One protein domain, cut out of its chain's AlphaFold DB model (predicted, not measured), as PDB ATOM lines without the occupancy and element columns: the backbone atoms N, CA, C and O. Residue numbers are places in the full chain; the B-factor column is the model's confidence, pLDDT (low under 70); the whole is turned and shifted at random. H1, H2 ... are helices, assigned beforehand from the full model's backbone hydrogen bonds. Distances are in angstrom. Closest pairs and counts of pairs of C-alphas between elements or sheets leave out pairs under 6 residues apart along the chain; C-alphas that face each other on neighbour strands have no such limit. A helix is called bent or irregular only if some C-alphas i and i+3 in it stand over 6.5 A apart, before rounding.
ATOM      1  N   PRO A  79      -0.151  56.915  -1.267       88.19
ATOM      2  CA  PRO A  79      -0.517  56.980  -2.688       88.19
ATOM      3  C   PRO A  79       0.056  55.843  -3.557       88.19
ATOM      4  O   PRO A  79      -0.456  55.591  -4.650       88.19
ATOM      5  N   CYS A  80       1.100  55.154  -3.092       90.75
ATOM      6  CA  CYS A  80       1.826  54.109  -3.814       90.75
ATOM      7  C   CYS A  80       1.448  52.687  -3.388       90.75
ATOM      8  O   CYS A  80       1.726  51.735  -4.120       90.75
ATOM      9  N   VAL A  81       0.746  52.521  -2.262       89.06
ATOM     10  CA  VAL A  81       0.389  51.200  -1.712       89.06
ATOM     11  C   VAL A  81      -0.312  50.328  -2.751       89.06
ATOM     12  O   VAL A  81      -0.014  49.144  -2.891       89.06
ATOM     13  N   ASN A  82      -1.227  50.905  -3.531       91.50
ATOM     14  CA  ASN A  82      -1.970  50.145  -4.529       91.50
ATOM     15  C   ASN A  82      -1.068  49.600  -5.642       91.50
ATOM     16  O   ASN A  82      -1.169  48.414  -5.947       91.50
ATOM     17  N   ILE A  83      -0.189  50.432  -6.213       94.06
ATOM     18  CA  ILE A  83       0.700  50.034  -7.314       94.06
ATOM     19  C   ILE A  83       1.815  49.087  -6.846       94.06
ATOM     20  O   ILE A  83       2.198  48.189  -7.592       94.06
ATOM     21  N   CYS A  84       2.279  49.223  -5.602       92.44
ATOM     22  CA  CYS A  84       3.354  48.408  -5.035       92.44
ATOM     23  C   CYS A  84       2.895  47.049  -4.485       92.44
ATOM     24  O   CYS A  84       3.692  46.114  -4.411       92.44
ATOM     25  N   ARG A  85       1.607  46.886  -4.152       91.50
ATOM     26  CA  ARG A  85       1.071  45.672  -3.507       91.50
ATOM     27  C   ARG A  85       1.423  44.345  -4.198       91.50
ATOM     28  O   ARG A  85       1.762  43.399  -3.483       91.50
ATOM     29  N   PRO A  86       1.346  44.210  -5.540       92.75
ATOM     30  CA  PRO A  86       1.709  42.953  -6.190       92.75
ATOM     31  C   PRO A  86       3.195  42.618  -6.022       92.75
ATOM     32  O   PRO A  86       3.543  41.456  -5.838       92.75
ATOM     33  N   VAL A  87       4.065  43.632  -6.026       92.25
ATOM     34  CA  VAL A  87       5.508  43.453  -5.815       92.25
ATOM     35  C   VAL A  87       5.780  43.059  -4.367       92.25
ATOM     36  O   VAL A  87       6.466  42.071  -4.141       92.25
ATOM     37  N   ALA A  88       5.153  43.736  -3.403       90.19
ATOM     38  CA  ALA A  88       5.252  43.392  -1.985       90.19
ATOM     39  C   ALA A  88       4.825  41.947  -1.697       90.19
ATOM     40  O   ALA A  88       5.509  41.192  -1.009       90.19
ATOM     41  N   THR A  89       3.704  41.531  -2.289       91.12
ATOM     42  CA  THR A  89       3.207  40.156  -2.160       91.12
ATOM     43  C   THR A  89       4.185  39.157  -2.780       91.12
ATOM     44  O   THR A  89       4.414  38.098  -2.203       91.12
ATOM     45  N   LEU A  90       4.778  39.497  -3.930       91.50
ATOM     46  CA  LEU A  90       5.765  38.656  -4.600       91.50
ATOM     47  C   LEU A  90       7.031  38.494  -3.761       91.50
ATOM     48  O   LEU A  90       7.465  37.364  -3.566       91.50
ATOM     49  N   VAL A  91       7.601  39.589  -3.250       88.50
ATOM     50  CA  VAL A  91       8.802  39.544  -2.402       88.50
ATOM     51  C   VAL A  91       8.554  38.657  -1.187       88.50
ATOM     52  O   VAL A  91       9.316  37.725  -0.963       88.50
ATOM     53  N   LYS A  92       7.422  38.843  -0.501       88.06
ATOM     54  CA  LYS A  92       7.036  38.020   0.650       88.06
ATOM     55  C   LYS A  92       6.854  36.536   0.319       88.06
ATOM     56  O   LYS A  92       7.193  35.679   1.123       88.06
ATOM     57  N   GLN A  93       6.281  36.204  -0.839       89.81
ATOM     58  CA  GLN A  93       6.121  34.806  -1.269       89.81
ATOM     59  C   GLN A  93       7.429  34.169  -1.747       89.81
ATOM     60  O   GLN A  93       7.544  32.944  -1.756       89.81
ATOM     61  N   CYS A  94       8.373  34.990  -2.196       88.94
ATOM     62  CA  CYS A  94       9.692  34.577  -2.649       88.94
ATOM     63  C   CYS A  94      10.729  34.547  -1.527       88.94
ATOM     64  O   CYS A  94      11.852  34.126  -1.792       88.94
ATOM     65  N   ASP A  95      10.378  35.010  -0.332       86.25
ATOM     66  CA  ASP A  95      11.267  35.055   0.816       86.25
ATOM     67  C   ASP A  95      11.674  33.641   1.259       86.25
ATOM     68  O   ASP A  95      10.859  32.711   1.251       86.25
ATOM     69  N   VAL A  96      12.958  33.450   1.573       81.12
ATOM     70  CA  VAL A  96      13.538  32.127   1.838       81.12
ATOM     71  C   VAL A  96      14.406  32.171   3.084       81.12
ATOM     72  O   VAL A  96      15.570  32.545   2.994       81.12
ATOM     73  N   ASP A  97      13.914  31.608   4.184       72.81
ATOM     74  CA  ASP A  97      14.682  31.399   5.418       72.81
ATOM     75  C   ASP A  97      15.849  30.399   5.202       72.81
ATOM     76  O   ASP A  97      15.754  29.211   5.532       72.81
ATOM     77  N   SER A  98      16.957  30.820   4.574       66.19
ATOM     78  CA  SER A  98      18.119  29.952   4.322       66.19
ATOM     79  C   SER A  98      19.479  30.661   4.423       66.19
ATOM     80  O   SER A  98      19.907  31.419   3.552       66.19
ATOM     81  N   ASP A  99      20.250  30.269   5.437       67.62
ATOM     82  CA  ASP A  99      21.442  30.964   5.956       67.62
ATOM     83  C   ASP A  99      22.572  31.294   4.960       67.62
ATOM     84  O   ASP A  99      23.454  32.103   5.259       67.62
ATOM     85  N   HIS A 100      22.634  30.653   3.787       63.41
ATOM     86  CA  HIS A 100      23.804  30.762   2.902       63.41
ATOM     87  C   HIS A 100      23.521  31.262   1.483       63.41
ATOM     88  O   HIS A 100      24.459  31.696   0.810       63.41
ATOM     89  N   LYS A 101      22.268  31.237   1.006       71.19
ATOM     90  CA  LYS A 101      21.902  31.694  -0.354       71.19
ATOM     91  C   LYS A 101      20.484  32.265  -0.470       71.19
ATOM     92  O   LYS A 101      20.033  32.451  -1.596       71.19
ATOM     93  N   GLU A 102      19.831  32.586   0.641       76.06
ATOM     94  CA  GLU A 102      18.534  33.276   0.702       76.06
ATOM     95  C   GLU A 102      18.396  34.358  -0.370       76.06
ATOM     96  O   GLU A 102      17.627  34.198  -1.307       76.06
ATOM     97  N   ARG A 103      19.281  35.360  -0.372       76.62
ATOM     98  CA  ARG A 103      19.217  36.482  -1.327       76.62
ATOM     99  C   ARG A 103      19.237  36.068  -2.799       76.62
ATOM    100  O   ARG A 103      18.592  36.691  -3.635       76.62
ATOM    101  N   LEU A 104      19.995  35.026  -3.137       81.25
ATOM    102  CA  LEU A 104      20.052  34.507  -4.501       81.25
ATOM    103  C   LEU A 104      18.749  33.807  -4.888       81.25
ATOM    104  O   LEU A 104      18.286  33.960  -6.013       81.25
ATOM    105  N   LEU A 105      18.168  33.044  -3.963       83.44
ATOM    106  CA  LEU A 105      16.906  32.339  -4.164       83.44
ATOM    107  C   LEU A 105      15.722  33.306  -4.236       83.44
ATOM    108  O   LEU A 105      14.916  33.200  -5.160       83.44
ATOM    109  N   THR A 106      15.678  34.289  -3.339       85.88
ATOM    110  CA  THR A 106      14.668  35.350  -3.319       85.88
ATOM    111  C   THR A 106      14.708  36.150  -4.618       85.88
ATOM    112  O   THR A 106      13.705  36.238  -5.327       85.88
ATOM    113  N   ASN A 107      15.890  36.629  -5.028       86.12
ATOM    114  CA  ASN A 107      16.044  37.356  -6.291       86.12
ATOM    115  C   ASN A 107      15.719  36.475  -7.500       86.12
ATOM    116  O   ASN A 107      15.094  36.942  -8.452       86.12
ATOM    117  N   GLN A 108      16.096  35.192  -7.466       88.50
ATOM    118  CA  GLN A 108      15.747  34.253  -8.525       88.50
ATOM    119  C   GLN A 108      14.233  34.163  -8.702       88.50
ATOM    120  O   GLN A 108      13.732  34.279  -9.823       88.50
ATOM    121  N   CYS A 109      13.517  33.979  -7.598       90.44
ATOM    122  CA  CYS A 109      12.069  33.892  -7.581       90.44
ATOM    123  C   CYS A 109      11.423  35.181  -8.104       90.44
ATOM    124  O   CYS A 109      10.611  35.111  -9.024       90.44
ATOM    125  N   ILE A 110      11.851  36.352  -7.619       91.12
ATOM    126  CA  ILE A 110      11.295  37.651  -8.026       91.12
ATOM    127  C   ILE A 110      11.537  37.909  -9.518       91.12
ATOM    128  O   ILE A 110      10.588  38.123 -10.274       91.12
ATOM    129  N   CYS A 111      12.795  37.861  -9.968       91.56
ATOM    130  CA  CYS A 111      13.148  38.275 -11.328       91.56
ATOM    131  C   CYS A 111      12.629  37.309 -12.406       91.56
ATOM    132  O   CYS A 111      12.486  37.700 -13.568       91.56
ATOM    133  N   THR A 112      12.365  36.043 -12.059       89.94
ATOM    134  CA  THR A 112      11.834  35.053 -13.014       89.94
ATOM    135  C   THR A 112      10.342  34.803 -12.903       89.94
ATOM    136  O   THR A 112       9.805  34.094 -13.758       89.94
ATOM    137  N   ASN A 113       9.651  35.417 -11.938       92.38
ATOM    138  CA  ASN A 113       8.212  35.259 -11.797       92.38
ATOM    139  C   ASN A 113       7.466  35.729 -13.062       92.38
ATOM    140  O   ASN A 113       7.822  36.729 -13.691       92.38
ATOM    141  N   LYS A 114       6.440  34.965 -13.458       92.44
ATOM    142  CA  LYS A 114       5.607  35.216 -14.649       92.44
ATOM    143  C   LYS A 114       4.115  35.336 -14.338       92.44
ATOM    144  O   LYS A 114       3.320  35.407 -15.270       92.44
ATOM    145  N   SER A 115       3.729  35.353 -13.062       93.31
ATOM    146  CA  SER A 115       2.323  35.506 -12.658       93.31
ATOM    147  C   SER A 115       1.764  36.891 -13.010       93.31
ATOM    148  O   SER A 115       0.565  37.038 -13.233       93.31
ATOM    149  N   PHE A 116       2.640  37.888 -13.157       94.69
ATOM    150  CA  PHE A 116       2.334  39.207 -13.702       94.69
ATOM    151  C   PHE A 116       3.568  39.830 -14.369       94.69
ATOM    152  O   PHE A 116       4.657  39.252 -14.381       94.69
ATOM    153  N   ASP A 117       3.401  41.024 -14.938       94.38
ATOM    154  CA  ASP A 117       4.501  41.815 -15.493       94.38
ATOM    155  C   ASP A 117       5.313  42.476 -14.365       94.38
ATOM    156  O   ASP A 117       5.121  43.650 -14.040       94.38
ATOM    157  N   VAL A 118       6.188  41.686 -13.732       93.69
ATOM    158  CA  VAL A 118       7.025  42.129 -12.604       93.69
ATOM    159  C   VAL A 118       7.834  43.363 -12.978       93.69
ATOM    160  O   VAL A 118       7.854  44.329 -12.225       93.69
ATOM    161  N   ALA A 119       8.435  43.373 -14.169       93.94
ATOM    162  CA  ALA A 119       9.261  44.482 -14.626       93.94
ATOM    163  C   ALA A 119       8.468  45.793 -14.683       93.94
ATOM    164  O   ALA A 119       8.890  46.801 -14.118       93.94
ATOM    165  N   LYS A 120       7.292  45.777 -15.322       94.56
ATOM    166  CA  LYS A 120       6.457  46.974 -15.450       94.56
ATOM    167  C   LYS A 120       5.921  47.457 -14.107       94.56
ATOM    168  O   LYS A 120       5.953  48.656 -13.843       94.56
ATOM    169  N   ILE A 121       5.399  46.555 -13.276       94.62
ATOM    170  CA  ILE A 121       4.787  46.946 -12.000       94.62
ATOM    171  C   ILE A 121       5.852  47.406 -10.997       94.62
ATOM    172  O   ILE A 121       5.637  48.421 -10.338       94.62
ATOM    173  N   SER A 122       7.020  46.755 -10.937       93.69
ATOM    174  CA  SER A 122       8.145  47.219 -10.114       93.69
ATOM    175  C   SER A 122       8.641  48.594 -10.550       93.69
ATOM    176  O   SER A 122       8.872  49.442  -9.696       93.69
ATOM    177  N   ALA A 123       8.718  48.863 -11.857       94.81
ATOM    178  CA  ALA A 123       9.119  50.174 -12.363       94.81
ATOM    179  C   ALA A 123       8.115  51.282 -11.993       94.81
ATOM    180  O   ALA A 123       8.519  52.366 -11.581       94.81
ATOM    181  N   LEU A 124       6.811  51.007 -12.108       94.81
ATOM    182  CA  LEU A 124       5.749  51.941 -11.713       94.81
ATOM    183  C   LEU A 124       5.719  52.170 -10.196       94.81
ATOM    184  O   LEU A 124       5.510  53.294  -9.749       94.81
ATOM    185  N   CYS A 125       5.925  51.115  -9.405       93.50
ATOM    186  CA  CYS A 125       6.037  51.220  -7.955       93.50
ATOM    187  C   CYS A 125       7.256  52.062  -7.557       93.50
ATOM    188  O   CYS A 125       7.106  53.004  -6.779       93.50
ATOM    189  N   ALA A 126       8.426  51.780  -8.141       93.12
ATOM    190  CA  ALA A 126       9.650  52.530  -7.891       93.12
ATOM    191  C   ALA A 126       9.441  54.020  -8.145       93.12
ATOM    192  O   ALA A 126       9.646  54.838  -7.253       93.12
ATOM    193  N   ASP A 127       8.955  54.368  -9.335       94.75
ATOM    194  CA  ASP A 127       8.749  55.763  -9.706       94.75
ATOM    195  C   ASP A 127       7.701  56.450  -8.816       94.75
ATOM    196  O   ASP A 127       7.918  57.581  -8.388       94.75
ATOM    197  N   CYS A 128       6.622  55.758  -8.422       93.50
ATOM    198  CA  CYS A 128       5.669  56.302  -7.450       93.50
ATOM    199  C   CYS A 128       6.344  56.650  -6.118       93.50
ATOM    200  O   CYS A 128       6.128  57.741  -5.585       93.50
ATOM    201  N   MET A 129       7.160  55.741  -5.575       89.94
ATOM    202  CA  MET A 129       7.843  55.971  -4.302       89.94
ATOM    203  C   MET A 129       8.853  57.111  -4.420       89.94
ATOM    204  O   MET A 129       8.851  57.999  -3.573       89.94
ATOM    205  N   HIS A 130       9.614  57.185  -5.517       91.19
ATOM    206  CA  HIS A 130      10.501  58.320  -5.810       91.19
ATOM    207  C   HIS A 130       9.748  59.655  -5.905       91.19
ATOM    208  O   HIS A 130      10.232  60.670  -5.405       91.19
ATOM    209  N   GLN A 131       8.546  59.672  -6.495       91.38
ATOM    210  CA  GLN A 131       7.700  60.870  -6.568       91.38
ATOM    211  C   GLN A 131       7.142  61.305  -5.199       91.38
ATOM    212  O   GLN A 131       6.853  62.487  -5.006       91.38
ATOM    213  N   ASN A 132       6.953  60.367  -4.266       87.94
ATOM    214  CA  ASN A 132       6.218  60.590  -3.014       87.94
ATOM    215  C   ASN A 132       7.071  60.432  -1.747       87.94
ATOM    216  O   ASN A 132       6.531  60.544  -0.642       87.94
ATOM    217  N   VAL A 133       8.383  60.211  -1.882       82.00
ATOM    218  CA  VAL A 133       9.291  60.093  -0.740       82.00
ATOM    219  C   VAL A 133       9.299  61.410   0.035       82.00
ATOM    220  O   VAL A 133       9.572  62.491  -0.499       82.00
ATOM    221  N   LYS A 134       8.961  61.354   1.324       71.44
ATOM    222  CA  LYS A 134       8.981  62.552   2.163       71.44
ATOM    223  C   LYS A 134      10.425  62.842   2.544       71.44
ATOM    224  O   LYS A 134      11.068  62.083   3.264       71.44
ATOM    225  N   THR A 135      10.948  63.978   2.092       59.12
ATOM    226  CA  THR A 135      12.271  64.458   2.496       59.12
ATOM    227  C   THR A 135      12.236  64.937   3.948       59.12
ATOM    228  O   THR A 135      12.084  66.118   4.227       59.12
ATOM    229  N   LYS A 136      12.436  63.991   4.871       52.91
ATOM    230  CA  LYS A 136      12.749  64.182   6.296       52.91
ATOM    231  C   LYS A 136      11.645  64.793   7.171       52.91
ATOM    232  O   LYS A 136      11.162  65.902   6.962       52.91
ATOM    233  N   ARG A 137      11.386  64.127   8.296       46.62
ATOM    234  CA  ARG A 137      11.230  64.825   9.574       46.62
ATOM    235  C   ARG A 137      12.309  64.320  10.511       46.62
ATOM    236  O   ARG A 137      12.610  63.133  10.542       46.62
ATOM    237  N   ASP A 138      12.954  65.274  11.155       55.88
ATOM    238  CA  ASP A 138      14.105  65.070  12.011       55.88
ATOM    239  C   ASP A 138      13.827  64.001  13.081       55.88
ATOM    240  O   ASP A 138      12.778  64.005  13.719       55.88
ATOM    241  N   HIS A 139      14.809  63.121  13.277       57.72
ATOM    242  CA  HIS A 139      14.946  62.156  14.378       57.72
ATOM    243  C   HIS A 139      14.136  60.855  14.355       57.72
ATOM    244  O   HIS A 139      14.480  59.967  15.136       57.72
ATOM    245  N   ASP A 140      13.195  60.672  13.431       55.66
ATOM    246  CA  ASP A 140      12.447  59.416  13.318       55.66
ATOM    247  C   ASP A 140      12.889  58.595  12.097       55.66
ATOM    248  O   ASP A 140      13.319  59.118  11.069       55.66
ATOM    249  N   LYS A 141      12.880  57.276  12.286       53.72
ATOM    250  CA  LYS A 141      13.541  56.245  11.481       53.72
ATOM    251  C   LYS A 141      13.259  56.356   9.975       53.72
ATOM    252  O   LYS A 141      12.154  56.669   9.557       53.72
ATOM    253  N   HIS A 142      14.286  56.053   9.185       57.78
ATOM    254  CA  HIS A 142      14.390  56.202   7.728       57.78
ATOM    255  C   HIS A 142      13.555  55.219   6.880       57.78
ATOM    256  O   HIS A 142      13.933  54.962   5.746       57.78
ATOM    257  N   ALA A 143      12.425  54.759   7.411       58.59
ATOM    258  CA  ALA A 143      11.408  53.907   6.793       58.59
ATOM    259  C   ALA A 143      11.254  54.109   5.264       58.59
ATOM    260  O   ALA A 143      11.787  53.338   4.470       58.59
ATOM    261  N   ASP A 144      10.680  55.239   4.836       61.22
ATOM    262  CA  ASP A 144      10.387  55.502   3.415       61.22
ATOM    263  C   ASP A 144      11.639  55.555   2.505       61.22
ATOM    264  O   ASP A 144      11.542  55.425   1.286       61.22
ATOM    265  N   ALA A 145      12.824  55.843   3.059       63.22
ATOM    266  CA  ALA A 145      14.056  56.012   2.284       63.22
ATOM    267  C   ALA A 145      14.835  54.704   2.104       63.22
ATOM    268  O   ALA A 145      15.706  54.641   1.231       63.22
ATOM    269  N   ASP A 146      14.572  53.707   2.943       70.69
ATOM    270  CA  ASP A 146      15.171  52.385   2.834       70.69
ATOM    271  C   ASP A 146      14.396  51.548   1.794       70.69
ATOM    272  O   ASP A 146      15.021  51.084   0.840       70.69
ATOM    273  N   ASP A 147      13.058  51.598   1.790       73.06
ATOM    274  CA  ASP A 147      12.199  50.970   0.764       73.06
ATOM    275  C   ASP A 147      12.493  51.434  -0.670       73.06
ATOM    276  O   ASP A 147      12.460  50.663  -1.637       73.06
ATOM    277  N   VAL A 148      12.815  52.720  -0.838       82.44
ATOM    278  CA  VAL A 148      13.218  53.263  -2.143       82.44
ATOM    279  C   VAL A 148      14.537  52.637  -2.618       82.44
ATOM    280  O   VAL A 148      14.712  52.376  -3.808       82.44
ATOM    281  N   LYS A 149      15.475  52.345  -1.712       82.75
ATOM    282  CA  LYS A 149      16.722  51.661  -2.092       82.75
ATOM    283  C   LYS A 149      16.460  50.207  -2.436       82.75
ATOM    284  O   LYS A 149      17.119  49.679  -3.333       82.75
ATOM    285  N   ASP A 150      15.525  49.571  -1.745       83.25
ATOM    286  CA  ASP A 150      15.220  48.176  -1.997       83.25
ATOM    287  C   ASP A 150      14.519  47.988  -3.344       83.25
ATOM    288  O   ASP A 150      14.899  47.107  -4.123       83.25
ATOM    289  N   ILE A 151      13.588  48.874  -3.719       86.44
ATOM    290  CA  ILE A 151      12.991  48.808  -5.061       86.44
ATOM    291  C   ILE A 151      14.025  49.071  -6.142       86.44
ATOM    292  O   ILE A 151      14.050  48.356  -7.145       86.44
ATOM    293  N   ASP A 152      14.937  50.017  -5.922       89.25
ATOM    294  CA  ASP A 152      16.013  50.314  -6.861       89.25
ATOM    295  C   ASP A 152      16.984  49.130  -6.986       89.25
ATOM    296  O   ASP A 152      17.498  48.830  -8.072       89.25
ATOM    297  N   HIS A 153      17.208  48.394  -5.898       87.38
ATOM    298  CA  HIS A 153      18.013  47.184  -5.938       87.38
ATOM    299  C   HIS A 153      17.304  46.046  -6.687       87.38
ATOM    300  O   HIS A 153      17.965  45.352  -7.459       87.38
ATOM    301  N   ILE A 154      15.984  45.864  -6.555       87.56
ATOM    302  CA  ILE A 154      15.231  44.901  -7.384       87.56
ATOM    303  C   ILE A 154      15.311  45.299  -8.861       87.56
ATOM    304  O   ILE A 154      15.630  44.469  -9.714       87.56
ATOM    305  N   MET A 155      15.064  46.575  -9.161       91.12
ATOM    306  CA  MET A 155      15.113  47.113 -10.521       91.12
ATOM    307  C   MET A 155      16.480  46.879 -11.171       91.12
ATOM    308  O   MET A 155      16.552  46.414 -12.309       91.12
ATOM    309  N   SER A 156      17.570  47.134 -10.442       91.25
ATOM    310  CA  SER A 156      18.931  46.909 -10.939       91.25
ATOM    311  C   SER A 156      19.302  45.426 -11.020       91.25
ATOM    312  O   SER A 156      19.816  44.992 -12.049       91.25
ATOM    313  N   THR A 157      18.990  44.622 -10.000       88.25
ATOM    314  CA  THR A 157      19.312  43.183  -9.963       88.25
ATOM    315  C   THR A 157      18.609  42.416 -11.071       88.25
ATOM    316  O   THR A 157      19.223  41.600 -11.755       88.25
ATOM    317  N   CYS A 158      17.327  42.699 -11.289       89.88
ATOM    318  CA  CYS A 158      16.558  42.060 -12.347       89.88
ATOM    319  C   CYS A 158      16.753  42.729 -13.720       89.88
ATOM    320  O   CYS A 158      16.202  42.253 -14.712       89.88
ATOM    321  N   THR A 159      17.538  43.814 -13.797       91.94
ATOM    322  CA  THR A 159      17.781  44.600 -15.021       91.94
ATOM    323  C   THR A 159      16.477  45.082 -15.673       91.94
ATOM    324  O   THR A 159      16.281  45.013 -16.888       91.94
ATOM    325  N   PHE A 160      15.541  45.552 -14.853       93.31
ATOM    326  CA  PHE A 160      14.278  46.097 -15.331       93.31
ATOM    327  C   PHE A 160      14.460  47.521 -15.857       93.31
ATOM    328  O   PHE A 160      15.221  48.322 -15.314       93.31
ATOM    329  N   ALA A 161      13.745  47.847 -16.932       94.62
ATOM    330  CA  ALA A 161      13.718  49.202 -17.462       94.62
ATOM    331  C   ALA A 161      12.874  50.111 -16.559       94.62
ATOM    332  O   ALA A 161      11.806  49.708 -16.096       94.62
ATOM    333  N   SER A 162      13.328  51.345 -16.346       93.25
ATOM    334  CA  SER A 162      12.548  52.353 -15.630       93.25
ATOM    335  C   SER A 162      11.352  52.838 -16.458       93.25
ATOM    336  O   SER A 162      11.323  52.749 -17.688       93.25
ATOM    337  N   THR A 163      10.341  53.359 -15.769       94.50
ATOM    338  CA  THR A 163       9.150  53.957 -16.376       94.50
ATOM    339  C   THR A 163       8.625  55.077 -15.483       94.50
ATOM    340  O   THR A 163       9.108  55.234 -14.369       94.50
ATOM    341  N   HIS A 164       7.653  55.842 -15.975       94.38
ATOM    342  CA  HIS A 164       7.016  56.907 -15.207       94.38
ATOM    343  C   HIS A 164       5.663  56.434 -14.677       94.38
ATOM    344  O   HIS A 164       4.832  55.920 -15.432       94.38
ATOM    345  N   TYR A 165       5.428  56.635 -13.390       94.12
ATOM    346  CA  TYR A 165       4.171  56.363 -12.722       94.12
ATOM    347  C   TYR A 165       3.128  57.420 -13.078       94.12
ATOM    348  O   TYR A 165       3.369  58.624 -12.989       94.12
ATOM    349  N   ASP A 166       1.947  56.950 -13.465       91.25
ATOM    350  CA  ASP A 166       0.757  57.769 -13.659       91.25
ATOM    351  C   ASP A 166      -0.374  57.170 -12.799       91.25
ATOM    352  O   ASP A 166      -0.695  55.989 -12.952       91.25
ATOM    353  N   PRO A 167      -1.016  57.938 -11.904       86.81
ATOM    354  CA  PRO A 167      -2.068  57.412 -11.033       86.81
ATOM    355  C   PRO A 167      -3.274  56.837 -11.797       86.81
ATOM    356  O   PRO A 167      -4.038  56.046 -11.240       86.81
ATOM    357  N   THR A 168      -3.457  57.182 -13.077       85.56
ATOM    358  CA  THR A 168      -4.505  56.599 -13.928       85.56
ATOM    359  C   THR A 168      -4.267  55.119 -14.233       85.56
ATOM    360  O   THR A 168      -5.231  54.386 -14.482       85.56
ATOM    361  N   VAL A 169      -3.018  54.638 -14.158       81.62
ATOM    362  CA  VAL A 169      -2.695  53.233 -14.435       81.62
ATOM    363  C   VAL A 169      -2.919  52.318 -13.233       81.62
ATOM    364  O   VAL A 169      -3.011  51.113 -13.412       81.62
ATOM    365  N   THR A 170      -3.126  52.845 -12.025       79.25
ATOM    366  CA  THR A 170      -3.260  52.059 -10.780       79.25
ATOM    367  C   THR A 170      -4.465  51.108 -10.764       79.25
ATOM    368  O   THR A 170      -4.492  50.132 -10.020       79.25
ATOM    369  N   SER A 171      -5.458  51.309 -11.630       82.12
ATOM    370  CA  SER A 171      -6.564  50.354 -11.796       82.12
ATOM    371  C   SER A 171      -6.121  48.998 -12.372       82.12
ATOM    372  O   SER A 171      -6.769  47.983 -12.119       82.12
TER     373      SER A 171
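AT A GLANCE: This is residues 79 to 171 of the 224 residues of an uncharacterized protein of Torrubiella hemipterigena (UniProt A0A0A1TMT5). Look first for a helical hairpin, H3 and H4, with the kinked helix H1 crossing H3 steeply; these three make the core, and their centres form a triangle. H2 packs at one end of it, by the last residues of H1 and H4, while residues 137 to 142 of the loop between H3 and H4 stick out and the small H5 sits at the rim by H1 and H3. The printed part has 93 residues, with five named helices in the order H1, H2, H3, H4, H5 and no named strand, and its class is all helix. It is compact, with a radius of gyration of the C-alphas of 13.8 A, and spans 37 by 35 by 20 A.

IN THESE COORDINATES: Find C-alpha 79 at (-0.517, 56.980, -2.688); from there H1, residues 79 to 94, runs 24.6 A to C-alpha 94 at (9.692, 34.577, -2.649). H1 is irregular, with C-alphas 83 and 86 7.2 A apart, and has a kink of 48 degrees near residue 86. Next come H2, residues 102 to 112, 15.4 A long, and H3, residues 118 to 132, 20.8 A long. H4, residues 143 to 157, measures 21.4 A. H5, residues 167 to 171, measures 8.4 A and ends at C-alpha 171 at (-6.564, 50.354, -11.796); it is only just irregular, with C-alphas 168 and 171 6.9 A apart.

HOW THE PARTS SIT: Start at Cys 84 of H1, whose C-alpha is 4.9 A from that of Cys 125 in H3, the closest pair; the two helices touch at a steep tilt of 44 degrees, opposite ways. With residues 90 to 94 alone H1 touches H2, closest at the C-alphas of Cys 94 and Thr 106, 5.1 A, at a steep tilt of 62 degrees, opposite ways. H3 and H4 form a hairpin and touch, closest at the C-alphas of Ala 126 and Ile 151, 5.7 A, at a shallow tilt of 33 degrees, only just short of steep, opposite ways. H4 touches H2 with residues 154 to 157 alone, closest at the C-alphas of Asn 107 and Thr 157, 7.6 A. H1 and H5 are close but not clearly touching, the C-alphas of Ile 83 and Thr 170 being 5.6 A apart; H2 and H5 are apart. In H2 and H3 every O i to N i+4 pair is within hydrogen-bond range, in H1 9 of 12, in H4 9 of 11 and in H5 0 of 1, beside 1 of 2 O i to N i+3 pairs.

THE WHOLE: The C-alphas farthest apart, those of His 100 and Thr 168, are 41.9 A from each other. The printed part has no cut, and no link is long. Look for low confidence, pLDDT under 70, at residues 98 to 100 and 135 to 145.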